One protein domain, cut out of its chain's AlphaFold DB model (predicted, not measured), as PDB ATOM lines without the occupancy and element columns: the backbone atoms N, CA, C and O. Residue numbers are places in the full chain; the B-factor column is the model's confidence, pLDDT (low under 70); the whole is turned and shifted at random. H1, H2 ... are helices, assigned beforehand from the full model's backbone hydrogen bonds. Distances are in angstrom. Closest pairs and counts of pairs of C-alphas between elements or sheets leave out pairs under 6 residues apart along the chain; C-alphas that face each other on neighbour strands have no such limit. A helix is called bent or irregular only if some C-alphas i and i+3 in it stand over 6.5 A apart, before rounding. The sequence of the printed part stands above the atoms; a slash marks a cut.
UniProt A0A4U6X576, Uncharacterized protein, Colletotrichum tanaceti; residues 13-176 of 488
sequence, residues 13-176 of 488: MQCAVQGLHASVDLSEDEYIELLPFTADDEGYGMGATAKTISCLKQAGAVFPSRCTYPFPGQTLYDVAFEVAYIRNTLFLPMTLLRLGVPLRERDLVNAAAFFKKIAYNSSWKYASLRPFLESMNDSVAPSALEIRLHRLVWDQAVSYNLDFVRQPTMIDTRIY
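Overview. This is residues 13 to 176 of the 488 residues of an uncharacterized protein of Colletotrichum tanaceti (UniProt A0A4U6X576). Seven helices stand nearly side by side in a bundle, H2, H4 and H6 running against H1, H3, H5 and H7, while the short H8 packs on H7 at one end of the long axis. H3 and H4 form a hairpin in the middle, with H1 and H2 on one side of it and H5, H6 and H7 on the other; residues 26 to 31, in the loop after H1, stick out at the other end of the long axis. The printed part has 164 residues with eight named helices, H1 to H8 along the chain, and no named strand; its class is all helix. It is compact, with a radius of gyration of the C-alphas of 16.3 A, and spans 55 by 38 by 29 A.

Along the chain. H1, residues 13 to 21, begins at C-alpha 13 (-42.746, -32.609, -40.422) and is 14.5 A long; it is irregular, with C-alphas 17 and 20 9.3 A apart. H2, residues 45 to 58, is 20.3 A long. H3, residues 76 to 87, measures 16.0 A, and H4, residues 91 to 98, 10.4 A. H5, residues 105 to 118, is 20.4 A long. H6, residues 126 to 138, is 20.7 A long and only just irregular: C-alphas 127 and 130 are 6.7 A apart. H7, residues 144 to 159, is the longest at 22.7 A. H8, residues 173 to 176, measures 5.6 A and ends at C-alpha 176 (-12.393, -25.820, -50.299).

Arrangement. H1 and H2 touch as a hairpin, opposite ways at a shallow tilt of 15 degrees; their closest C-alphas, Ala 16 and Thr 49, are 5.9 A apart. H1 touches H3, closest at C-alphas Gln 18 and Val 79, 6.2 A. H2, with residues 46 to 50 alone, only just touches H4, with 3 pairs of C-alphas within 8 A, the closest Ala 50 and Thr 95 at 6.6 A. H3 and H4 form a hairpin at 28 degrees, C-alphas Ala 80 and Pro 93 closest at 5.5 A. H3 touches H5, the same way at 10 degrees, with C-alphas Tyr 77 and Asp 107 closest at 6.2 A. H4 touches H6, the same way at 8 degrees, with C-alphas Met 94 and Phe 132 closest at 5.7 A. H5 touches H7, C-alphas Leu 108 and Leu 149 closest at 6.2 A; H5 and H6 are apart. H6 and H7, a hairpin at 31 degrees, touch through residues 150 to 157 of H7 alone, C-alphas Leu 133 and His 150 closest at 6.0 A. H8 touches residues 147 to 154 of H7 alone, C-alphas Arg 151 and Ile 175 closest at 5.1 A. Every O i to N i+4 pair is within hydrogen-bond range in H2, H3, H4, H5 and H7; H1 has 3 of 5, H6 has 4 of 9 beside 7 of 10 O i to N i+3 pairs, and H8 is too short for an O i to N i+4 pair.

Size, cuts and confidence. The two C-alphas farthest apart, of Glu 28 and Gln 167, are 55.8 A apart. The printed part has no cut. The links H1 to H2, H2 to H3 and H7 to H8 are long. Mean pLDDT of the printed part is 75.9; it is under 70 at residues 20 to 48, 70, 121 to 123, 125 and 140.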
ATOM      1  N   MET A  13     -44.121 -32.940 -40.036       86.50
ATOM      2  CA  MET A  13     -42.746 -32.609 -40.422       86.50
ATOM      3  C   MET A  13     -42.449 -32.958 -41.888       86.50
ATOM      4  O   MET A  13     -41.925 -32.120 -42.617       86.50
ATOM      5  N   GLN A  14     -42.811 -34.165 -42.344       85.56
ATOM      6  CA  GLN A  14     -42.672 -34.552 -43.754       85.56
ATOM      7  C   GLN A  14     -43.509 -33.637 -44.658       85.56
ATOM      8  O   GLN A  14     -43.001 -33.145 -45.666       85.56
ATOM      9  N   CYS A  15     -44.757 -33.357 -44.273       82.00
ATOM     10  CA  CYS A  15     -45.647 -32.476 -45.026       82.00
ATOM     11  C   CYS A  15     -45.102 -31.045 -45.130       82.00
ATOM     12  O   CYS A  15     -45.237 -30.403 -46.170       82.00
ATOM     13  N   ALA A  16     -44.444 -30.549 -44.080       83.62
ATOM     14  CA  ALA A  16     -43.785 -29.253 -44.123       83.62
ATOM     15  C   ALA A  16     -42.612 -29.253 -45.117       83.62
ATOM     16  O   ALA A  16     -42.521 -28.344 -45.935       83.62
ATOM     17  N   VAL A  17     -41.753 -30.281 -45.104       82.44
ATOM     18  CA  VAL A  17     -40.582 -30.372 -46.000       82.44
ATOM     19  C   VAL A  17     -40.977 -30.558 -47.467       82.44
ATOM     20  O   VAL A  17     -40.390 -29.913 -48.330       82.44
ATOM     21  N   GLN A  18     -41.979 -31.391 -47.760       78.25
ATOM     22  CA  GLN A  18     -42.445 -31.602 -49.138       78.25
ATOM     23  C   GLN A  18     -43.181 -30.370 -49.710       78.25
ATOM     24  O   GLN A  18     -43.226 -30.175 -50.924       78.25
ATOM     25  N   GLY A  19     -43.743 -29.521 -48.839       71.25
ATOM     26  CA  GLY A  19     -44.550 -28.363 -49.220       71.25
ATOM     27  C   GLY A  19     -45.874 -28.731 -49.908       71.25
ATOM     28  O   GLY A  19     -46.256 -29.895 -50.009       71.25
ATOM     29  N   LEU A  20     -46.583 -27.723 -50.424       54.97
ATOM     30  CA  LEU A  20     -47.849 -27.882 -51.166       54.97
ATOM     31  C   LEU A  20     -47.700 -28.595 -52.530       54.97
ATOM     32  O   LEU A  20     -48.691 -28.765 -53.229       54.97
ATOM     33  N   HIS A  21     -46.494 -29.032 -52.915       50.28
ATOM     34  CA  HIS A  21     -46.256 -29.763 -54.167       50.28
ATOM     35  C   HIS A  21     -46.844 -31.177 -54.186       50.28
ATOM     36  O   HIS A  21     -46.976 -31.761 -55.257       50.28
ATOM     37  N   ALA A  22     -47.254 -31.710 -53.035       46.34
ATOM     38  CA  ALA A  22     -48.206 -32.809 -52.990       46.34
ATOM     39  C   ALA A  22     -49.639 -32.250 -53.071       46.34
ATOM     40  O   ALA A  22     -50.418 -32.396 -52.130       46.34
ATOM     41  N   SER A  23     -50.000 -31.576 -54.168       38.53
ATOM     42  CA  SER A  23     -51.411 -31.458 -54.529       38.53
ATOM     43  C   SER A  23     -51.881 -32.870 -54.857       38.53
ATOM     44  O   SER A  23     -51.616 -33.393 -55.935       38.53
ATOM     45  N   VAL A  24     -52.472 -33.524 -53.864       37.84
ATOM     46  CA  VAL A  24     -53.081 -34.838 -54.008       37.84
ATOM     47  C   VAL A  24     -54.367 -34.618 -54.790       37.84
ATOM     48  O   VAL A  24     -55.364 -34.195 -54.207       37.84
ATOM     49  N   ASP A  25     -54.342 -34.862 -56.096       36.25
ATOM     50  CA  ASP A  25     -55.588 -35.137 -56.798       36.25
ATOM     51  C   ASP A  25     -55.938 -36.598 -56.502       36.25
ATOM     52  O   ASP A  25     -55.236 -37.520 -56.917       36.25
ATOM     53  N   LEU A  26     -56.965 -36.807 -55.678       37.06
ATOM     54  CA  LEU A  26     -57.567 -38.124 -55.491       37.06
ATOM     55  C   LEU A  26     -58.467 -38.383 -56.705       37.06
ATOM     56  O   LEU A  26     -59.690 -38.335 -56.584       37.06
ATOM     57  N   SER A  27     -57.881 -38.598 -57.882       37.78
ATOM     58  CA  SER A  27     -58.625 -39.202 -58.986       37.78
ATOM     59  C   SER A  27     -58.710 -40.715 -58.747       37.78
ATOM     60  O   SER A  27     -57.837 -41.302 -58.108       37.78
ATOM     61  N   GLU A  28     -59.813 -41.339 -59.168       38.75
ATOM     62  CA  GLU A  28     -60.192 -42.721 -58.817       38.75
ATOM     63  C   GLU A  28     -59.257 -43.829 -59.355       38.75
ATOM     64  O   GLU A  28     -59.561 -45.005 -59.180       38.75
ATOM     65  N   ASP A  29     -58.095 -43.492 -59.920       35.12
ATOM     66  CA  ASP A  29     -57.085 -44.445 -60.382       35.12
ATOM     67  C   ASP A  29     -55.716 -44.107 -59.759       35.12
ATOM     68  O   ASP A  29     -55.284 -42.959 -59.769       35.12
ATOM     69  N   GLU A  30     -55.036 -45.111 -59.193       35.62
ATOM     70  CA  GLU A  30     -53.813 -45.058 -58.360       35.62
ATOM     71  C   GLU A  30     -52.545 -44.447 -59.024       35.62
ATOM     72  O   GLU A  30     -51.480 -45.065 -59.037       35.62
ATOM     73  N   TYR A  31     -52.599 -43.218 -59.541       32.47
ATOM     74  CA  TYR A  31     -51.431 -42.471 -60.020       32.47
ATOM     75  C   TYR A  31     -51.501 -40.996 -59.599       32.47
ATOM     76  O   TYR A  31     -52.371 -40.251 -60.034       32.47
ATOM     77  N   ILE A  32     -50.542 -40.553 -58.772       37.16
ATOM     78  CA  ILE A  32     -50.337 -39.126 -58.473       37.16
ATOM     79  C   ILE A  32     -49.378 -38.523 -59.498       37.16
ATOM     80  O   ILE A  32     -48.201 -38.886 -59.542       37.16
ATOM     81  N   GLU A  33     -49.865 -37.556 -60.275       35.56
ATOM     82  CA  GLU A  33     -49.026 -36.670 -61.084       35.56
ATOM     83  C   GLU A  33     -48.585 -35.446 -60.266       35.56
ATOM     84  O   GLU A  33     -49.394 -34.716 -59.694       35.56
ATOM     85  N   LEU A  34     -47.271 -35.201 -60.219       39.81
ATOM     86  CA  LEU A  34     -46.699 -33.950 -59.716       39.81
ATOM     87  C   LEU A  34     -46.985 -32.839 -60.740       39.81
ATOM     88  O   LEU A  34     -46.361 -32.807 -61.801       39.81
ATOM     89  N   LEU A  35     -47.917 -31.928 -60.440       35.59
ATOM     90  CA  LEU A  35     -48.250 -30.822 -61.345       35.59
ATOM     91  C   LEU A  35     -47.051 -29.862 -61.548       35.59
ATOM     92  O   LEU A  35     -46.452 -29.410 -60.563       35.59
ATOM     93  N   PRO A  36     -46.716 -29.481 -62.798       34.66
ATOM     94  CA  PRO A  36     -45.795 -28.383 -63.073       34.66
ATOM     95  C   PRO A  36     -46.466 -27.024 -62.800       34.66
ATOM     96  O   PRO A  36     -47.642 -26.822 -63.096       34.66
ATOM     97  N   PHE A  37     -45.715 -26.092 -62.209       44.22
ATOM     98  CA  PHE A  37     -46.239 -24.850 -61.627       44.22
ATOM     99  C   PHE A  37     -46.347 -23.679 -62.629       44.22
ATOM    100  O   PHE A  37     -45.545 -23.561 -63.557       44.22
ATOM    101  N   THR A  38     -47.305 -22.777 -62.382       36.00
ATOM    102  CA  THR A  38     -47.521 -21.478 -63.055       36.00
ATOM    103  C   THR A  38     -46.762 -20.342 -62.352       36.00
ATOM    104  O   THR A  38     -46.810 -20.228 -61.137       36.00
ATOM    105  N   ALA A  39     -46.096 -19.474 -63.113       34.97
ATOM    106  CA  ALA A  39     -44.972 -18.606 -62.727       34.97
ATOM    107  C   ALA A  39     -45.122 -17.550 -61.589       34.97
ATOM    108  O   ALA A  39     -44.166 -16.813 -61.360       34.97
ATOM    109  N   ASP A  40     -46.228 -17.460 -60.845       34.34
ATOM    110  CA  ASP A  40     -46.543 -16.257 -60.041       34.34
ATOM    111  C   ASP A  40     -46.263 -16.334 -58.519       34.34
ATOM    112  O   ASP A  40     -46.552 -15.380 -57.800       34.34
ATOM    113  N   ASP A  41     -45.668 -17.413 -57.992       43.44
ATOM    114  CA  ASP A  41     -45.586 -17.652 -56.529       43.44
ATOM    115  C   ASP A  41     -44.142 -17.796 -55.983       43.44
ATOM    116  O   ASP A  41     -43.843 -18.576 -55.069       43.44
ATOM    117  N   GLU A  42     -43.191 -17.058 -56.571       43.09
ATOM    118  CA  GLU A  42     -41.753 -17.193 -56.269       43.09
ATOM    119  C   GLU A  42     -41.356 -16.714 -54.848       43.09
ATOM    120  O   GLU A  42     -40.340 -17.167 -54.320       43.09
ATOM    121  N   GLY A  43     -42.144 -15.854 -54.186       39.72
ATOM    122  CA  GLY A  43     -41.731 -15.174 -52.942       39.72
ATOM    123  C   GLY A  43     -42.287 -15.719 -51.617       39.72
ATOM    124  O   GLY A  43     -41.603 -15.655 -50.594       39.72
ATOM    125  N   TYR A  44     -43.510 -16.259 -51.592       40.81
ATOM    126  CA  TYR A  44     -44.228 -16.524 -50.332       40.81
ATOM    127  C   TYR A  44     -44.090 -17.964 -49.802       40.81
ATOM    128  O   TYR A  44     -44.121 -18.178 -48.587       40.81
ATOM    129  N   GLY A  45     -43.864 -18.955 -50.673       49.00
ATOM    130  CA  GLY A  45     -43.906 -20.374 -50.286       49.00
ATOM    131  C   GLY A  45     -42.757 -20.855 -49.384       49.00
ATOM    132  O   GLY A  45     -42.985 -21.603 -48.438       49.00
ATOM    133  N   MET A  46     -41.517 -20.417 -49.624       52.12
ATOM    134  CA  MET A  46     -40.341 -20.945 -48.901       52.12
ATOM    135  C   MET A  46     -40.186 -20.386 -47.481       52.12
ATOM    136  O   MET A  46     -39.830 -21.118 -46.552       52.12
ATOM    137  N   GLY A  47     -40.500 -19.101 -47.286       46.59
ATOM    138  CA  GLY A  47     -40.461 -18.461 -45.968       46.59
ATOM    139  C   GLY A  47     -41.507 -19.025 -45.002       46.59
ATOM    140  O   GLY A  47     -41.258 -19.099 -43.796       46.59
ATOM    141  N   ALA A  48     -42.654 -19.471 -45.524       53.31
ATOM    142  CA  ALA A  48     -43.670 -20.174 -44.749       53.31
ATOM    143  C   ALA A  48     -43.194 -21.577 -44.335       53.31
ATOM    144  O   ALA A  48     -43.390 -21.970 -43.183       53.31
ATOM    145  N   THR A  49     -42.489 -22.297 -45.214       72.31
ATOM    146  CA  THR A  49     -41.991 -23.647 -44.924       72.31
ATOM    147  C   THR A  49     -40.923 -23.668 -43.831       72.31
ATOM    148  O   THR A  49     -41.076 -24.409 -42.864       72.31
ATOM    149  N   ALA A  50     -39.887 -22.822 -43.887       72.06
ATOM    150  CA  ALA A  50     -38.851 -22.807 -42.842       72.06
ATOM    151  C   ALA A  50     -39.404 -22.432 -41.455       72.06
ATOM    152  O   ALA A  50     -39.041 -23.049 -40.448       72.06
ATOM    153  N   LYS A  51     -40.327 -21.460 -41.400       77.38
ATOM    154  CA  LYS A  51     -41.039 -21.099 -40.166       77.38
ATOM    155  C   LYS A  51     -41.890 -22.261 -39.663       77.38
ATOM    156  O   LYS A  51     -41.830 -22.575 -38.483       77.38
ATOM    157  N   THR A  52     -42.611 -22.942 -40.553       84.31
ATOM    158  CA  THR A  52     -43.427 -24.115 -40.203       84.31
ATOM    159  C   THR A  52     -42.577 -25.246 -39.631       84.31
ATOM    160  O   THR A  52     -42.885 -25.739 -38.550       84.31
ATOM    161  N   ILE A  53     -41.475 -25.613 -40.295       85.06
ATOM    162  CA  ILE A  53     -40.555 -26.653 -39.811       85.06
ATOM    163  C   ILE A  53     -39.981 -26.253 -38.438       85.06
ATOM    164  O   ILE A  53     -39.941 -27.072 -37.520       85.06
ATOM    165  N   SER A  54     -39.610 -24.980 -38.258       84.38
ATOM    166  CA  SER A  54     -39.108 -24.462 -36.977       84.38
ATOM    167  C   SER A  54     -40.163 -24.531 -35.866       84.38
ATOM    168  O   SER A  54     -39.861 -25.001 -34.770       84.38
ATOM    169  N   CYS A  55     -41.406 -24.128 -36.145       87.31
ATOM    170  CA  CYS A  55     -42.523 -24.212 -35.204       87.31
ATOM    171  C   CYS A  55     -42.842 -25.664 -34.826       87.31
ATOM    172  O   CYS A  55     -43.045 -25.959 -33.652       87.31
ATOM    173  N   LEU A  56     -42.843 -26.585 -35.797       87.44
ATOM    174  CA  LEU A  56     -43.060 -28.012 -35.547       87.44
ATOM    175  C   LEU A  56     -41.959 -28.595 -34.658       87.44
ATOM    176  O   LEU A  56     -42.260 -29.297 -33.693       87.44
ATOM    177  N   LYS A  57     -40.693 -28.254 -34.926       85.38
ATOM    178  CA  LYS A  57     -39.565 -28.657 -34.078       85.38
ATOM    179  C   LYS A  57     -39.718 -28.118 -32.650       85.38
ATOM    180  O   LYS A  57     -39.573 -28.881 -31.701       85.38
ATOM    181  N   GLN A  58     -40.045 -26.831 -32.490       87.88
ATOM    182  CA  GLN A  58     -40.288 -26.216 -31.175       87.88
ATOM    183  C   GLN A  58     -41.463 -26.863 -30.432       87.88
ATOM    184  O   GLN A  58     -41.429 -26.977 -29.210       87.88
ATOM    185  N   ALA A  59     -42.474 -27.335 -31.163       88.19
ATOM    186  CA  ALA A  59     -43.616 -28.056 -30.611       88.19
ATOM    187  C   ALA A  59     -43.320 -29.534 -30.267       88.19
ATOM    188  O   ALA A  59     -44.206 -30.217 -29.755       88.19
ATOM    189  N   GLY A  60     -42.102 -30.035 -30.524       85.25
ATOM    190  CA  GLY A  60     -41.679 -31.403 -30.194       85.25
ATOM    191  C   GLY A  60     -41.883 -32.437 -31.308       85.25
ATOM    192  O   GLY A  60     -41.902 -33.639 -31.032       85.25
ATOM    193  N   ALA A  61     -42.055 -32.005 -32.560       86.25
ATOM    194  CA  ALA A  61     -42.118 -32.924 -33.692       86.25
ATOM    195  C   ALA A  61     -40.744 -33.564 -33.967       86.25
ATOM    196  O   ALA A  61     -39.714 -32.886 -33.995       86.25
ATOM    197  N   VAL A  62     -40.733 -34.876 -34.194       84.88
ATOM    198  CA  VAL A  62     -39.538 -35.673 -34.482       84.88
ATOM    199  C   VAL A  62     -39.287 -35.692 -35.988       84.88
ATOM    200  O   VAL A  62     -40.217 -35.777 -36.790       84.88
ATOM    201  N   PHE A  63     -38.017 -35.658 -36.386       85.38
ATOM    202  CA  PHE A  63     -37.638 -35.868 -37.780       85.38
ATOM    203  C   PHE A  63     -37.823 -37.346 -38.159       85.38
ATOM    204  O   PHE A  63     -37.138 -38.200 -37.584       85.38
ATOM    205  N   PRO A  64     -38.730 -37.688 -39.097       82.31
ATOM    206  CA  PRO A  64     -38.914 -39.072 -39.514       82.31
ATOM    207  C   PRO A  64     -37.615 -39.662 -40.067       82.31
ATOM    208  O   PRO A  64     -36.936 -39.072 -40.905       82.31
ATOM    209  N   SER A  65     -37.284 -40.871 -39.615       77.75
ATOM    210  CA  SER A  65     -36.116 -41.615 -40.098       77.75
ATOM    211  C   SER A  65     -36.299 -42.138 -41.525       77.75
ATOM    212  O   SER A  65     -35.299 -42.395 -42.205       77.75
ATOM    213  N   ARG A  66     -37.560 -42.314 -41.941       83.56
ATOM    214  CA  ARG A  66     -38.026 -42.657 -43.285       83.56
ATOM    215  C   ARG A  66     -39.359 -41.958 -43.545       83.56
ATOM    216  O   ARG A  66     -40.241 -41.994 -42.689       83.56
ATOM    217  N   CYS A  67     -39.491 -41.369 -44.720       83.75
ATOM    218  CA  CYS A  67     -40.728 -40.795 -45.216       83.75
ATOM    219  C   CYS A  67     -41.707 -41.907 -45.617       83.75
ATOM    220  O   CYS A  67     -41.313 -43.007 -46.026       83.75
ATOM    221  N   THR A  68     -42.996 -41.620 -45.477       81.50
ATOM    222  CA  THR A  68     -44.072 -42.435 -46.046       81.50
ATOM    223  C   THR A  68     -44.440 -41.886 -47.421       81.50
ATOM    224  O   THR A  68     -43.732 -41.045 -47.978       81.50
ATOM    225  N   TYR A  69     -45.544 -42.355 -47.992       74.31
ATOM    226  CA  TYR A  69     -46.068 -41.843 -49.251       74.31
ATOM    227  C   TYR A  69     -46.135 -40.294 -49.276       74.31
ATOM    228  O   TYR A  69     -46.483 -39.704 -48.249       74.31
ATOM    229  N   PRO A  70     -45.777 -39.625 -50.393       69.50
ATOM    230  CA  PRO A  70     -45.413 -40.180 -51.709       69.50
ATOM    231  C   PRO A  70     -43.938 -40.597 -51.862       69.50
ATOM    232  O   PRO A  70     -43.540 -41.057 -52.926       69.50
ATOM    233  N   PHE A  71     -43.128 -40.507 -50.802       76.69
ATOM    234  CA  PHE A  71     -41.690 -40.801 -50.830       76.69
ATOM    235  C   PHE A  71     -41.332 -42.005 -49.941       76.69
ATOM    236  O   PHE A  71     -40.563 -41.871 -48.982       76.69
ATOM    237  N   PRO A  72     -41.893 -43.200 -50.205       78.56
ATOM    238  CA  PRO A  72     -41.777 -44.331 -49.297       78.56
ATOM    239  C   PRO A  72     -40.315 -44.745 -49.100       78.56
ATOM    240  O   PRO A  72     -39.595 -45.079 -50.039       78.56
ATOM    241  N   GLY A  73     -39.873 -44.740 -47.843       81.00
ATOM    242  CA  GLY A  73     -38.548 -45.212 -47.451       81.00
ATOM    243  C   GLY A  73     -37.396 -44.235 -47.705       81.00
ATOM    244  O   GLY A  73     -36.272 -44.567 -47.314       81.00
ATOM    245  N   GLN A  74     -37.667 -43.070 -48.303       85.69
ATOM    246  CA  GLN A  74     -36.709 -41.981 -48.516       85.69
ATOM    247  C   GLN A  74     -36.425 -41.205 -47.220       85.69
ATOM    248  O   GLN A  74     -37.169 -41.322 -46.247       85.69
ATOM    249  N   THR A  75     -35.343 -40.432 -47.173       89.00
ATOM    250  CA  THR A  75     -35.050 -39.520 -46.052       89.00
ATOM    251  C   THR A  75     -35.692 -38.145 -46.266       89.00
ATOM    252  O   THR A  75     -36.170 -37.827 -47.353       89.00
ATOM    253  N   LEU A  76     -35.692 -37.289 -45.237       87.88
ATOM    254  CA  LEU A  76     -36.101 -35.889 -45.413       87.88
ATOM    255  C   LEU A  76     -35.182 -35.127 -46.379       87.88
ATOM    256  O   LEU A  76     -35.652 -34.215 -47.052       87.88
ATOM    257  N   TYR A  77     -33.897 -35.493 -46.456       89.88
ATOM    258  CA  TYR A  77     -32.960 -34.894 -47.404       89.88
ATOM    259  C   TYR A  77     -33.282 -35.294 -48.840       89.88
ATOM    260  O   TYR A  77     -33.275 -34.422 -49.702       89.88
ATOM    261  N   ASP A  78     -33.638 -36.556 -49.088       86.38
ATOM    262  CA  ASP A  78     -34.093 -37.020 -50.405       86.38
ATOM    263  C   ASP A  78     -35.278 -36.170 -50.897       86.38
ATOM    264  O   ASP A  78     -35.223 -35.577 -51.973       86.38
ATOM    265  N   VAL A  79     -36.301 -36.011 -50.047       85.94
ATOM    266  CA  VAL A  79     -37.469 -35.165 -50.339       85.94
ATOM    267  C   VAL A  79     -37.051 -33.709 -50.562       85.94
ATOM    268  O   VAL A  79     -37.515 -33.065 -51.499       85.94
ATOM    269  N   ALA A  80     -36.148 -33.180 -49.735       87.69
ATOM    270  CA  ALA A  80     -35.686 -31.801 -49.854       87.69
ATOM    271  C   ALA A  80     -34.887 -31.537 -51.141       87.69
ATOM    272  O   ALA A  80     -35.022 -30.449 -51.699       87.69
ATOM    273  N   PHE A  81     -34.084 -32.489 -51.630       87.38
ATOM    274  CA  PHE A  81     -33.358 -32.366 -52.902       87.38
ATOM    275  C   PHE A  81     -34.275 -32.522 -54.123       87.38
ATOM    276  O   PHE A  81     -34.078 -31.822 -55.117       87.38
ATOM    277  N   GLU A  82     -35.318 -33.352 -54.047       82.00
ATOM    278  CA  GLU A  82     -36.357 -33.405 -55.088       82.00
ATOM    279  C   GLU A  82     -37.132 -32.082 -55.168       82.00
ATOM    280  O   GLU A  82     -37.278 -31.496 -56.243       82.00
ATOM    281  N   VAL A  83     -37.550 -31.531 -54.022       80.44
ATOM    282  CA  VAL A  83     -38.192 -30.208 -53.984       80.44
ATOM    283  C   VAL A  83     -37.223 -29.117 -54.438       80.44
ATOM    284  O   VAL A  83     -37.636 -28.202 -55.153       80.44
ATOM    285  N   ALA A  84     -35.936 -29.217 -54.089       82.38
ATOM    286  CA  ALA A  84     -34.911 -28.303 -54.583       82.38
ATOM    287  C   ALA A  84     -34.888 -28.304 -56.114       82.38
ATOM    288  O   ALA A  84     -34.951 -27.226 -56.701       82.38
ATOM    289  N   TYR A  85     -34.889 -29.482 -56.753       79.19
ATOM    290  CA  TYR A  85     -34.896 -29.620 -58.213       79.19
ATOM    291  C   TYR A  85     -36.064 -28.864 -58.864       79.19
ATOM    292  O   TYR A  85     -35.870 -28.152 -59.846       79.19
ATOM    293  N   ILE A  86     -37.259 -28.974 -58.280       76.69
ATOM    294  CA  ILE A  86     -38.479 -28.321 -58.776       76.69
ATOM    295  C   ILE A  86     -38.438 -26.803 -58.543       76.69
ATOM    296  O   ILE A  86     -38.831 -26.023 -59.408       76.69
ATOM    297  N   ARG A  87     -37.974 -26.371 -57.365       74.44
ATOM    298  CA  ARG A  87     -38.021 -24.966 -56.919       74.44
ATOM    299  C   ARG A  87     -36.801 -24.145 -57.292       74.44
ATOM    300  O   ARG A  87     -36.800 -22.939 -57.059       74.44
ATOM    301  N   ASN A  88     -35.785 -24.779 -57.860       77.56
ATOM    302  CA  ASN A  88     -34.565 -24.121 -58.281       77.56
ATOM    303  C   ASN A  88     -33.774 -23.465 -57.131       77.56
ATOM    304  O   ASN A  88     -33.310 -22.328 -57.230       77.56
ATOM    305  N   THR A  89     -33.697 -24.145 -55.980       82.31
ATOM    306  CA  THR A  89     -33.058 -23.599 -54.772       82.31
ATOM    307  C   THR A  89     -32.667 -24.671 -53.753       82.31
ATOM    308  O   THR A  89     -33.428 -25.596 -53.486       82.31
ATOM    309  N   LEU A  90     -31.504 -24.512 -53.114       85.75
ATOM    310  CA  LEU A  90     -31.012 -25.375 -52.028       85.75
ATOM    311  C   LEU A  90     -31.508 -24.975 -50.626       85.75
ATOM    312  O   LEU A  90     -31.013 -25.476 -49.615       85.75
ATOM    313  N   PHE A  91     -32.488 -24.076 -50.534       83.31
ATOM    314  CA  PHE A  91     -32.932 -23.524 -49.255       83.31
ATOM    315  C   PHE A  91     -33.481 -24.575 -48.271       83.31
ATOM    316  O   PHE A  91     -33.229 -24.469 -47.071       83.31
ATOM    317  N   LEU A  92     -34.201 -25.603 -48.741       85.12
ATOM    318  CA  LEU A  92     -34.727 -26.659 -47.865       85.12
ATOM    319  C   LEU A  92     -33.627 -27.589 -47.334       85.12
ATOM    320  O   LEU A  92     -33.553 -27.724 -46.112       85.12
ATOM    321  N   PRO A  93     -32.732 -28.158 -48.172       88.69
ATOM    322  CA  PRO A  93     -31.564 -28.885 -47.672       88.69
ATOM    323  C   PRO A  93     -30.743 -28.078 -46.650       88.69
ATOM    324  O   PRO A  93     -30.409 -28.602 -45.588       88.69
ATOM    325  N   MET A  94     -30.512 -26.783 -46.910       87.62
ATOM    326  CA  MET A  94     -29.838 -25.866 -45.976       87.62
ATOM    327  C   MET A  94     -30.600 -25.723 -44.648       87.62
ATOM    328  O   MET A  94     -30.014 -25.761 -43.568       87.62
ATOM    329  N   THR A  95     -31.925 -25.569 -44.709       85.38
ATOM    330  CA  THR A  95     -32.777 -25.420 -43.519       85.38
ATOM    331  C   THR A  95     -32.764 -26.684 -42.660       85.38
ATOM    332  O   THR A  95     -32.699 -26.588 -41.437       85.38
ATOM    333  N   LEU A  96     -32.783 -27.871 -43.275       88.12
ATOM    334  CA  LEU A  96     -32.695 -29.138 -42.543       88.12
ATOM    335  C   LEU A  96     -31.357 -29.281 -41.804       88.12
ATOM    336  O   LEU A  96     -31.359 -29.690 -40.643       88.12
ATOM    337  N   LEU A  97     -30.240 -28.881 -42.429       88.25
ATOM    338  CA  LEU A  97     -28.927 -28.846 -41.767       88.25
ATOM    339  C   LEU A  97     -28.926 -27.908 -40.559       88.25
ATOM    340  O   LEU A  97     -28.604 -28.338 -39.455       88.25
ATOM    341  N   ARG A  98     -29.392 -26.663 -40.732       84.81
ATOM    342  CA  ARG A  98     -29.497 -25.675 -39.640       84.81
ATOM    343  C   ARG A  98     -30.375 -26.146 -38.483       84.81
ATOM    344  O   ARG A  98     -30.164 -25.775 -37.331       84.81
ATOM    345  N   LEU A  99     -31.377 -26.972 -38.773       84.50
ATOM    346  CA  LEU A  99     -32.250 -27.558 -37.763       84.50
ATOM    347  C   LEU A  99     -31.691 -28.852 -37.151       84.50
ATOM    348  O   LEU A  99     -32.365 -29.433 -36.298       84.50
ATOM    349  N   GLY A 100     -30.473 -29.268 -37.497       82.75
ATOM    350  CA  GLY A 100     -29.790 -30.411 -36.893       82.75
ATOM    351  C   GLY A 100     -30.394 -31.759 -37.280       82.75
ATOM    352  O   GLY A 100     -30.382 -32.689 -36.472       82.75
ATOM    353  N   VAL A 101     -30.971 -31.872 -38.481       86.44
ATOM    354  CA  VAL A 101     -31.416 -33.170 -39.005       86.44
ATOM    355  C   VAL A 101     -30.178 -34.025 -39.304       86.44
ATOM    356  O   VAL A 101     -29.269 -33.557 -39.987       86.44
ATOM    357  N   PRO A 102     -30.097 -35.271 -38.806       83.62
ATOM    358  CA  PRO A 102     -28.905 -36.088 -38.989       83.62
ATOM    359  C   PRO A 102     -28.738 -36.507 -40.455       83.62
ATOM    360  O   PRO A 102     -29.612 -37.172 -41.017       83.62
ATOM    361  N   LEU A 103     -27.589 -36.163 -41.039       89.25
ATOM    362  CA  LEU A 103     -27.152 -36.646 -42.350       89.25
ATOM    363  C   LEU A 103     -26.715 -38.116 -42.294       89.25
ATOM    364  O   LEU A 103     -26.152 -38.587 -41.304       89.25
ATOM    365  N   ARG A 104     -26.920 -38.831 -43.400       89.25
ATOM    366  CA  ARG A 104     -26.454 -40.202 -43.638       89.25
ATOM    367  C   ARG A 104     -25.668 -40.270 -44.945       89.25
ATOM    368  O   ARG A 104     -25.871 -39.464 -45.845       89.25
ATOM    369  N   GLU A 105     -24.841 -41.302 -45.109       88.62
ATOM    370  CA  GLU A 105     -24.082 -41.523 -46.358       88.62
ATOM    371  C   GLU A 105     -24.975 -41.589 -47.605       88.62
ATOM    372  O   GLU A 105     -24.623 -41.069 -48.660       88.62
ATOM    373  N   ARG A 106     -26.170 -42.177 -47.481       88.38
ATOM    374  CA  ARG A 106     -27.156 -42.216 -48.572       88.38
ATOM    375  C   ARG A 106     -27.558 -40.813 -49.040       88.38
ATOM    376  O   ARG A 106     -27.717 -40.614 -50.240       88.38
ATOM    377  N   ASP A 107     -27.678 -39.860 -48.118       90.31
ATOM    378  CA  ASP A 107     -28.070 -38.486 -48.440       90.31
ATOM    379  C   ASP A 107     -26.980 -37.795 -49.279       90.31
ATOM    380  O   ASP A 107     -27.294 -37.039 -50.194       90.31
ATOM    381  N   LEU A 108     -25.698 -38.115 -49.043       90.69
ATOM    382  CA  LEU A 108     -24.578 -37.615 -49.851       90.69
ATOM    383  C   LEU A 108     -24.565 -38.202 -51.266       90.69
ATOM    384  O   LEU A 108     -24.296 -37.478 -52.223       90.69
ATOM    385  N   VAL A 109     -24.874 -39.495 -51.414       90.31
ATOM    386  CA  VAL A 109     -25.001 -40.136 -52.736       90.31
ATOM    387  C   VAL A 109     -26.107 -39.463 -53.551       90.31
ATOM    388  O   VAL A 109     -25.918 -39.167 -54.732       90.31
ATOM    389  N   ASN A 110     -27.237 -39.167 -52.910       88.75
ATOM    390  CA  ASN A 110     -28.366 -38.506 -53.556       88.75
ATOM    391  C   ASN A 110     -28.074 -37.034 -53.871       88.75
ATOM    392  O   ASN A 110     -28.376 -36.586 -54.975       88.75
ATOM    393  N   ALA A 111     -27.401 -36.309 -52.972       90.81
ATOM    394  CA  ALA A 111     -26.924 -34.953 -53.242       90.81
ATOM    395  C   ALA A 111     -25.968 -34.916 -54.448       90.81
ATOM    396  O   ALA A 111     -26.129 -34.087 -55.340       90.81
ATOM    397  N   ALA A 112     -25.015 -35.848 -54.540       90.25
ATOM    398  CA  ALA A 112     -24.102 -35.936 -55.681       90.25
ATOM    399  C   ALA A 112     -24.841 -36.234 -56.999       90.25
ATOM    400  O   ALA A 112     -24.557 -35.619 -58.031       90.25
ATOM    401  N   ALA A 113     -25.823 -37.143 -56.976       87.75
ATOM    402  CA  ALA A 113     -26.672 -37.425 -58.133       87.75
ATOM    403  C   ALA A 113     -27.493 -36.194 -58.559       87.75
ATOM    404  O   ALA A 113     -27.601 -35.905 -59.753       87.75
ATOM    405  N   PHE A 114     -28.018 -35.443 -57.588       88.88
ATOM    406  CA  PHE A 114     -28.707 -34.177 -57.809       88.88
ATOM    407  C   PHE A 114     -27.793 -33.143 -58.489       88.88
ATOM    408  O   PHE A 114     -28.168 -32.603 -59.531       88.88
ATOM    409  N   PHE A 115     -26.576 -32.924 -57.974       88.69
ATOM    410  CA  PHE A 115     -25.617 -31.972 -58.552       88.69
ATOM    411  C   PHE A 115     -25.227 -32.346 -59.985       88.69
ATOM    412  O   PHE A 115     -25.269 -31.514 -60.892       88.69
ATOM    413  N   LYS A 116     -25.007 -33.639 -60.243       86.94
ATOM    414  CA  LYS A 116     -24.781 -34.146 -61.600       86.94
ATOM    415  C   LYS A 116     -25.964 -33.877 -62.537       86.94
ATOM    416  O   LYS A 116     -25.747 -33.587 -63.708       86.94
ATOM    417  N   LYS A 117     -27.205 -33.970 -62.050       84.56
ATOM    418  CA  LYS A 117     -28.419 -33.711 -62.843       84.56
ATOM    419  C   LYS A 117     -28.556 -32.230 -63.205       84.56
ATOM    420  O   LYS A 117     -28.875 -31.921 -64.351       84.56
ATOM    421  N   ILE A 118     -28.303 -31.320 -62.260       83.31
ATOM    422  CA  ILE A 118     -28.426 -29.873 -62.508       83.31
ATOM    423  C   ILE A 118     -27.262 -29.297 -63.323       83.31
ATOM    424  O   ILE A 118     -27.458 -28.301 -64.013       83.31
ATOM    425  N   ALA A 119     -26.089 -29.939 -63.330       76.75
ATOM    426  CA  ALA A 119     -24.954 -29.513 -64.152       76.75
ATOM    427  C   ALA A 119     -25.293 -29.441 -65.658       76.75
ATOM    428  O   ALA A 119     -24.739 -28.615 -66.376       76.75
ATOM    429  N   TYR A 120     -26.243 -30.258 -66.129       71.12
ATOM    430  CA  TYR A 120     -26.723 -30.251 -67.518       71.12
ATOM    431  C   TYR A 120     -27.942 -29.344 -67.754       71.12
ATOM    432  O   TYR A 120     -28.427 -29.254 -68.881       71.12
ATOM    433  N   ASN A 121     -28.466 -28.689 -66.715       69.88
ATOM    434  CA  ASN A 121     -29.689 -27.899 -66.784       69.88
ATOM    435  C   ASN A 121     -29.379 -26.393 -66.738       69.88
ATOM    436  O   ASN A 121     -29.088 -25.836 -65.682       69.88
ATOM    437  N   SER A 122     -29.512 -25.717 -67.881       62.28
ATOM    438  CA  SER A 122     -29.279 -24.271 -68.020       62.28
ATOM    439  C   SER A 122     -30.286 -23.386 -67.273       62.28
ATOM    440  O   SER A 122     -30.073 -22.182 -67.160       62.28
ATOM    441  N   SER A 123     -31.379 -23.958 -66.757       67.06
ATOM    442  CA  SER A 123     -32.400 -23.231 -65.998       67.06
ATOM    443  C   SER A 123     -32.025 -23.028 -64.524       67.06
ATOM    444  O   SER A 123     -32.633 -22.190 -63.854       67.06
ATOM    445  N   TRP A 124     -31.038 -23.763 -63.991       73.19
ATOM    446  CA  TRP A 124     -30.721 -23.707 -62.564       73.19
ATOM    447  C   TRP A 124     -30.111 -22.356 -62.139       73.19
ATOM    448  O   TRP A 124     -29.118 -21.896 -62.701       73.19
ATOM    449  N   LYS A 125     -30.691 -21.714 -61.117       68.00
ATOM    450  CA  LYS A 125     -30.263 -20.437 -60.537       68.00
ATOM    451  C   LYS A 125     -29.306 -20.722 -59.369       68.00
ATOM    452  O   LYS A 125     -29.687 -21.230 -58.317       68.00
ATOM    453  N   TYR A 126     -28.048 -20.321 -59.517       74.00
ATOM    454  CA  TYR A 126     -26.970 -20.520 -58.534       74.00
ATOM    455  C   TYR A 126     -27.056 -19.615 -57.285       74.00
ATOM    456  O   TYR A 126     -26.206 -19.704 -56.399       74.00
ATOM    457  N   ALA A 127     -28.091 -18.773 -57.170       76.50
ATOM    458  CA  ALA A 127     -28.271 -17.808 -56.077       76.50
ATOM    459  C   ALA A 127     -28.303 -18.446 -54.673       76.50
ATOM    460  O   ALA A 127     -27.976 -17.788 -53.689       76.50
ATOM    461  N   SER A 128     -28.673 -19.728 -54.574       83.06
ATOM    462  CA  SER A 128     -28.729 -20.463 -53.302       83.06
ATOM    463  C   SER A 128     -27.426 -21.179 -52.919       83.06
ATOM    464  O   SER A 128     -27.320 -21.624 -51.778       83.06
ATOM    465  N   LEU A 129     -26.423 -21.261 -53.810       86.75
ATOM    466  CA  LEU A 129     -25.158 -21.962 -53.535       86.75
ATOM    467  C   LEU A 129     -24.328 -21.243 -52.465       86.75
ATOM    468  O   LEU A 129     -23.879 -21.869 -51.511       86.75
ATOM    469  N   ARG A 130     -24.166 -19.920 -52.583       86.12
ATOM    470  CA  ARG A 130     -23.396 -19.123 -51.616       86.12
ATOM    471  C   ARG A 130     -24.017 -19.128 -50.208       86.12
ATOM    472  O   ARG A 130     -23.297 -19.486 -49.282       86.12
ATOM    473  N   PRO A 131     -25.325 -18.849 -50.022       86.12
ATOM    474  CA  PRO A 131     -25.956 -18.954 -48.704       86.12
ATOM    475  C   PRO A 131     -25.872 -20.356 -48.091       86.12
ATOM    476  O   PRO A 131     -25.756 -20.480 -46.876       86.12
ATOM    477  N   PHE A 132     -25.919 -21.408 -48.919       88.38
ATOM    478  CA  PHE A 132     -25.724 -22.779 -48.449       88.38
ATOM    479  C   PHE A 132     -24.309 -22.966 -47.894       88.38
ATOM    480  O   PHE A 132     -24.153 -23.481 -46.794       88.38
ATOM    481  N   LEU A 133     -23.287 -22.507 -48.621       88.88
ATOM    482  CA  LEU A 133     -21.888 -22.584 -48.195       88.88
ATOM    483  C   LEU A 133     -21.626 -21.800 -46.902       88.88
ATOM    484  O   LEU A 133     -21.010 -22.325 -45.980       88.88
ATOM    485  N   GLU A 134     -22.156 -20.580 -46.812       86.44
ATOM    486  CA  GLU A 134     -22.040 -19.713 -45.631       86.44
ATOM    487  C   GLU A 134     -22.784 -20.278 -44.409       86.44
ATOM    488  O   GLU A 134     -22.423 -19.966 -43.277       86.44
ATOM    489  N   SER A 135     -23.787 -21.145 -44.606       86.38
ATOM    490  CA  SER A 135     -24.548 -21.741 -43.498       86.38
ATOM    491  C   SER A 135     -23.714 -22.644 -42.586       86.38
ATOM    492  O   SER A 135     -24.092 -22.833 -41.430       86.38
ATOM    493  N   MET A 136     -22.561 -23.141 -43.054       84.19
ATOM    494  CA  MET A 136     -21.627 -23.896 -42.212       84.19
ATOM    495  C   MET A 136     -21.034 -23.036 -41.093       84.19
ATOM    496  O   MET A 136     -20.777 -23.554 -40.009       84.19
ATOM    497  N   ASN A 137     -20.862 -21.729 -41.316       79.81
ATOM    498  CA  ASN A 137     -20.294 -20.824 -40.313       79.81
ATOM    499  C   ASN A 137     -21.200 -20.684 -39.078       79.81
ATOM    500  O   ASN A 137     -20.723 -20.349 -37.998       79.81
ATOM    501  N   ASP A 138     -22.501 -20.967 -39.224       75.06
ATOM    502  CA  ASP A 138     -23.469 -20.967 -38.124       75.06
ATOM    503  C   ASP A 138     -23.382 -22.255 -37.264       75.06
ATOM    504  O   ASP A 138     -24.016 -22.349 -36.209       75.06
ATOM    505  N   SER A 139     -22.634 -23.273 -37.713       74.19
ATOM    506  CA  SER A 139     -22.537 -24.592 -37.078       74.19
ATOM    507  C   SER A 139     -21.412 -24.631 -36.038       74.19
ATOM    508  O   SER A 139     -20.237 -24.479 -36.359       74.19
ATOM    509  N   VAL A 140     -21.761 -24.889 -34.771       66.19
ATOM    510  CA  VAL A 140     -20.802 -24.932 -33.643       66.19
ATOM    511  C   VAL A 140     -19.764 -26.056 -33.801       66.19
ATOM    512  O   VAL A 140     -18.633 -25.924 -33.341       66.19
ATOM    513  N   ALA A 141     -20.134 -27.166 -34.450       73.19
ATOM    514  CA  ALA A 141     -19.244 -28.289 -34.745       73.19
ATOM    515  C   ALA A 141     -19.808 -29.099 -35.929       73.19
ATOM    516  O   ALA A 141     -20.565 -30.053 -35.706       73.19
ATOM    517  N   PRO A 142     -19.493 -28.730 -37.184       80.88
ATOM    518  CA  PRO A 142     -20.055 -29.410 -38.340       80.88
ATOM    519  C   PRO A 142     -19.557 -30.854 -38.418       80.88
ATOM    520  O   PRO A 142     -18.379 -31.151 -38.208       80.88
ATOM    521  N   SER A 143     -20.470 -31.771 -38.732       85.81
ATOM    522  CA  SER A 143     -20.124 -33.191 -38.876       85.81
ATOM    523  C   SER A 143     -19.281 -33.444 -40.135       85.81
ATOM    524  O   SER A 143     -19.366 -32.709 -41.117       85.81
ATOM    525  N   ALA A 144     -18.516 -34.542 -40.175       86.38
ATOM    526  CA  ALA A 144     -17.758 -34.919 -41.377       86.38
ATOM    527  C   ALA A 144     -18.654 -35.081 -42.625       86.38
ATOM    528  O   ALA A 144     -18.237 -34.778 -43.745       86.38
ATOM    529  N   LEU A 145     -19.903 -35.526 -42.437       89.50
ATOM    530  CA  LEU A 145     -20.895 -35.634 -43.511       89.50
ATOM    531  C   LEU A 145     -21.372 -34.258 -43.985       89.50
ATOM    532  O   LEU A 145     -21.536 -34.048 -45.182       89.50
ATOM    533  N   GLU A 146     -21.553 -33.311 -43.068       90.56
ATOM    534  CA  GLU A 146     -21.919 -31.933 -43.393       90.56
ATOM    535  C   GLU A 146     -20.820 -31.240 -44.202       90.56
ATOM    536  O   GLU A 146     -21.120 -30.639 -45.233       90.56
ATOM    537  N   ILE A 147     -19.549 -31.404 -43.819       88.25
ATOM    538  CA  ILE A 147     -18.408 -30.872 -44.583       88.25
ATOM    539  C   ILE A 147     -18.379 -31.458 -45.998       88.25
ATOM    540  O   ILE A 147     -18.228 -30.724 -46.975       88.25
ATOM    541  N   ARG A 148     -18.586 -32.775 -46.133       90.31
ATOM    542  CA  ARG A 148     -18.658 -33.444 -47.443       90.31
ATOM    543  C   ARG A 148     -19.829 -32.955 -48.291       90.31
ATOM    544  O   ARG A 148     -19.675 -32.824 -49.500       90.31
ATOM    545  N   LEU A 149     -20.976 -32.657 -47.684       92.12
ATOM    546  CA  LEU A 149     -22.107 -32.093 -48.412       92.12
ATOM    547  C   LEU A 149     -21.794 -30.688 -48.940       92.12
ATOM    548  O   LEU A 149     -22.045 -30.405 -50.107       92.12
ATOM    549  N   HIS A 150     -21.205 -29.825 -48.112       92.62
ATOM    550  CA  HIS A 150     -20.808 -28.482 -48.536       92.62
ATOM    551  C   HIS A 150     -19.699 -28.507 -49.597       92.62
ATOM    552  O   HIS A 150     -19.736 -27.690 -50.509       92.62
ATOM    553  N   ARG A 151     -18.779 -29.484 -49.553       91.06
ATOM    554  CA  ARG A 151     -17.806 -29.748 -50.631       91.06
ATOM    555  C   ARG A 151     -18.481 -30.008 -51.976       91.06
ATOM    556  O   ARG A 151     -18.114 -29.381 -52.957       91.06
ATOM    557  N   LEU A 152     -19.529 -30.837 -52.011       91.56
ATOM    558  CA  LEU A 152     -20.296 -31.060 -53.247       91.56
ATOM    559  C   LEU A 152     -20.925 -29.760 -53.778       91.56
ATOM    560  O   LEU A 152     -20.949 -29.527 -54.985       91.56
ATOM    561  N   VAL A 153     -21.416 -28.899 -52.881       91.12
ATOM    562  CA  VAL A 153     -21.966 -27.582 -53.255       91.12
ATOM    563  C   VAL A 153     -20.867 -26.654 -53.781       91.12
ATOM    564  O   VAL A 153     -21.092 -25.912 -54.738       91.12
ATOM    565  N   TRP A 154     -19.676 -26.709 -53.185       91.62
ATOM    566  CA  TRP A 154     -18.507 -25.953 -53.620       91.62
ATOM    567  C   TRP A 154     -18.017 -26.394 -54.999       91.62
ATOM    568  O   TRP A 154     -17.863 -25.547 -55.873       91.62
ATOM    569  N   ASP A 155     -17.877 -27.698 -55.242       90.00
ATOM    570  CA  ASP A 155     -17.495 -28.247 -56.550       90.00
ATOM    571  C   ASP A 155     -18.465 -27.784 -57.643       90.00
ATOM    572  O   ASP A 155     -18.066 -27.403 -58.749       90.00
ATOM    573  N   GLN A 156     -19.759 -27.727 -57.312       89.12
ATOM    574  CA  GLN A 156     -20.763 -27.180 -58.210       89.12
ATOM    575  C   GLN A 156     -20.556 -25.677 -58.460       89.12
ATOM    576  O   GLN A 156     -20.635 -25.239 -59.609       89.12
ATOM    577  N   ALA A 157     -20.268 -24.880 -57.427       88.56
ATOM    578  CA  ALA A 157     -19.968 -23.454 -57.576       88.56
ATOM    579  C   ALA A 157     -18.713 -23.204 -58.437       88.56
ATOM    580  O   ALA A 157     -18.725 -22.309 -59.284       88.56
ATOM    581  N   VAL A 158     -17.670 -24.027 -58.272       87.88
ATOM    582  CA  VAL A 158     -16.450 -24.013 -59.096       87.88
ATOM    583  C   VAL A 158     -16.787 -24.327 -60.552       87.88
ATOM    584  O   VAL A 158     -16.361 -23.598 -61.446       87.88
ATOM    585  N   SER A 159     -17.607 -25.355 -60.807       87.56
ATOM    586  CA  SER A 159     -18.001 -25.736 -62.173       87.56
ATOM    587  C   SER A 159     -18.759 -24.630 -62.920       87.56
ATOM    588  O   SER A 159     -18.659 -24.523 -64.140       87.56
ATOM    589  N   TYR A 160     -19.476 -23.773 -62.185       85.62
ATOM    590  CA  TYR A 160     -20.171 -22.608 -62.727       85.62
ATOM    591  C   TYR A 160     -19.303 -21.337 -62.781       85.62
ATOM    592  O   TYR A 160     -19.788 -20.311 -63.252       85.62
ATOM    593  N   ASN A 161     -18.040 -21.388 -62.332       84.94
ATOM    594  CA  ASN A 161     -17.090 -20.268 -62.327       84.94
ATOM    595  C   ASN A 161     -17.652 -18.995 -61.662       84.94
ATOM    596  O   ASN A 161     -17.546 -17.893 -62.203       84.94
ATOM    597  N   LEU A 162     -18.296 -19.153 -60.503       85.44
ATOM    598  CA  LEU A 162     -18.927 -18.041 -59.786       85.44
ATOM    599  C   LEU A 162     -17.881 -17.116 -59.148       85.44
ATOM    600  O   LEU A 162     -16.864 -17.577 -58.635       85.44
ATOM    601  N   ASP A 163     -18.156 -15.809 -59.107       84.06
ATOM    602  CA  ASP A 163     -17.173 -14.795 -58.688       84.06
ATOM    603  C   ASP A 163     -16.599 -15.029 -57.282       84.06
ATOM    604  O   ASP A 163     -15.396 -14.881 -57.060       84.06
ATOM    605  N   PHE A 164     -17.440 -15.449 -56.332       83.75
ATOM    606  CA  PHE A 164     -17.022 -15.667 -54.942       83.75
ATOM    607  C   PHE A 164     -16.066 -16.857 -54.775       83.75
ATOM    608  O   PHE A 164     -15.385 -16.943 -53.757       83.75
ATOM    609  N   VAL A 165     -15.977 -17.759 -55.760       83.94
ATOM    610  CA  VAL A 165     -15.028 -18.885 -55.743       83.94
ATOM    611  C   VAL A 165     -13.586 -18.383 -55.829       83.94
ATOM    612  O   VAL A 165     -12.680 -19.008 -55.290       83.94
ATOM    613  N   ARG A 166     -13.363 -17.224 -56.463       80.50
ATOM    614  CA  ARG A 166     -12.027 -16.625 -56.602       80.50
ATOM    615  C   ARG A 166     -11.498 -16.047 -55.291       80.50
ATOM    616  O   ARG A 166     -10.288 -15.973 -55.111       80.50
ATOM    617  N   GLN A 167     -12.394 -15.603 -54.409       75.00
ATOM    618  CA  GLN A 167     -12.065 -15.011 -53.110       75.00
ATOM    619  C   GLN A 167     -13.058 -15.499 -52.038       75.00
ATOM    620  O   GLN A 167     -13.975 -14.763 -51.658       75.00
ATOM    621  N   PRO A 168     -12.899 -16.740 -51.544       78.50
ATOM    622  CA  PRO A 168     -13.817 -17.365 -50.591       78.50
ATOM    623  C   PRO A 168     -13.598 -16.875 -49.150       78.50
ATOM    624  O   PRO A 168     -13.318 -17.651 -48.245       78.50
ATOM    625  N   THR A 169     -13.732 -15.570 -48.909       73.19
ATOM    626  CA  THR A 169     -13.453 -14.959 -47.593       73.19
ATOM    627  C   THR A 169     -14.443 -15.364 -46.501       73.19
ATOM    628  O   THR A 169     -14.081 -15.399 -45.332       73.19
ATOM    629  N   MET A 170     -15.692 -15.659 -46.873       78.62
ATOM    630  CA  MET A 170     -16.787 -16.014 -45.956       78.62
ATOM    631  C   MET A 170     -17.092 -17.514 -45.949       78.62
ATOM    632  O   MET A 170     -18.125 -17.928 -45.430       78.62
ATOM    633  N   ILE A 171     -16.252 -18.333 -46.577       82.94
ATOM    634  CA  ILE A 171     -16.483 -19.771 -46.696       82.94
ATOM    635  C   ILE A 171     -15.457 -20.474 -45.826       82.94
ATOM    636  O   ILE A 171     -14.277 -20.137 -45.845       82.94
ATOM    637  N   ASP A 172     -15.924 -21.450 -45.058       82.06
ATOM    638  CA  ASP A 172     -15.068 -22.258 -44.206       82.06
ATOM    639  C   ASP A 172     -13.993 -22.975 -45.044       82.06
ATOM    640  O   ASP A 172     -14.290 -23.665 -46.026       82.06
ATOM    641  N   THR A 173     -12.730 -22.825 -44.650       82.75
ATOM    642  CA  THR A 173     -11.556 -23.407 -45.317       82.75
ATOM    643  C   THR A 173     -11.633 -24.933 -45.415       82.75
ATOM    644  O   THR A 173     -11.073 -25.521 -46.341       82.75
ATOM    645  N   ARG A 174     -12.380 -25.620 -44.535       84.12
ATOM    646  CA  ARG A 174     -12.608 -27.080 -44.605       84.12
ATOM    647  C   ARG A 174     -13.384 -27.502 -45.842       84.12
ATOM    648  O   ARG A 174     -13.286 -28.666 -46.256       84.12
ATOM    649  N   ILE A 175     -14.140 -26.581 -46.429       84.25
ATOM    650  CA  ILE A 175     -14.941 -26.835 -47.618       84.25
ATOM    651  C   ILE A 175     -14.056 -26.890 -48.862       84.25
ATOM    652  O   ILE A 175     -14.241 -27.789 -49.669       84.25
ATOM    653  N   TYR A 176     -13.098 -25.981 -49.021       83.81
ATOM    654  CA  TYR A 176     -12.393 -25.820 -50.299       83.81
ATOM    655  C   TYR A 176     -10.881 -26.034 -50.238       83.81
ATOM    656  O   TYR A 176     -10.246 -26.045 -51.288       83.81
TER     657      TYR A 176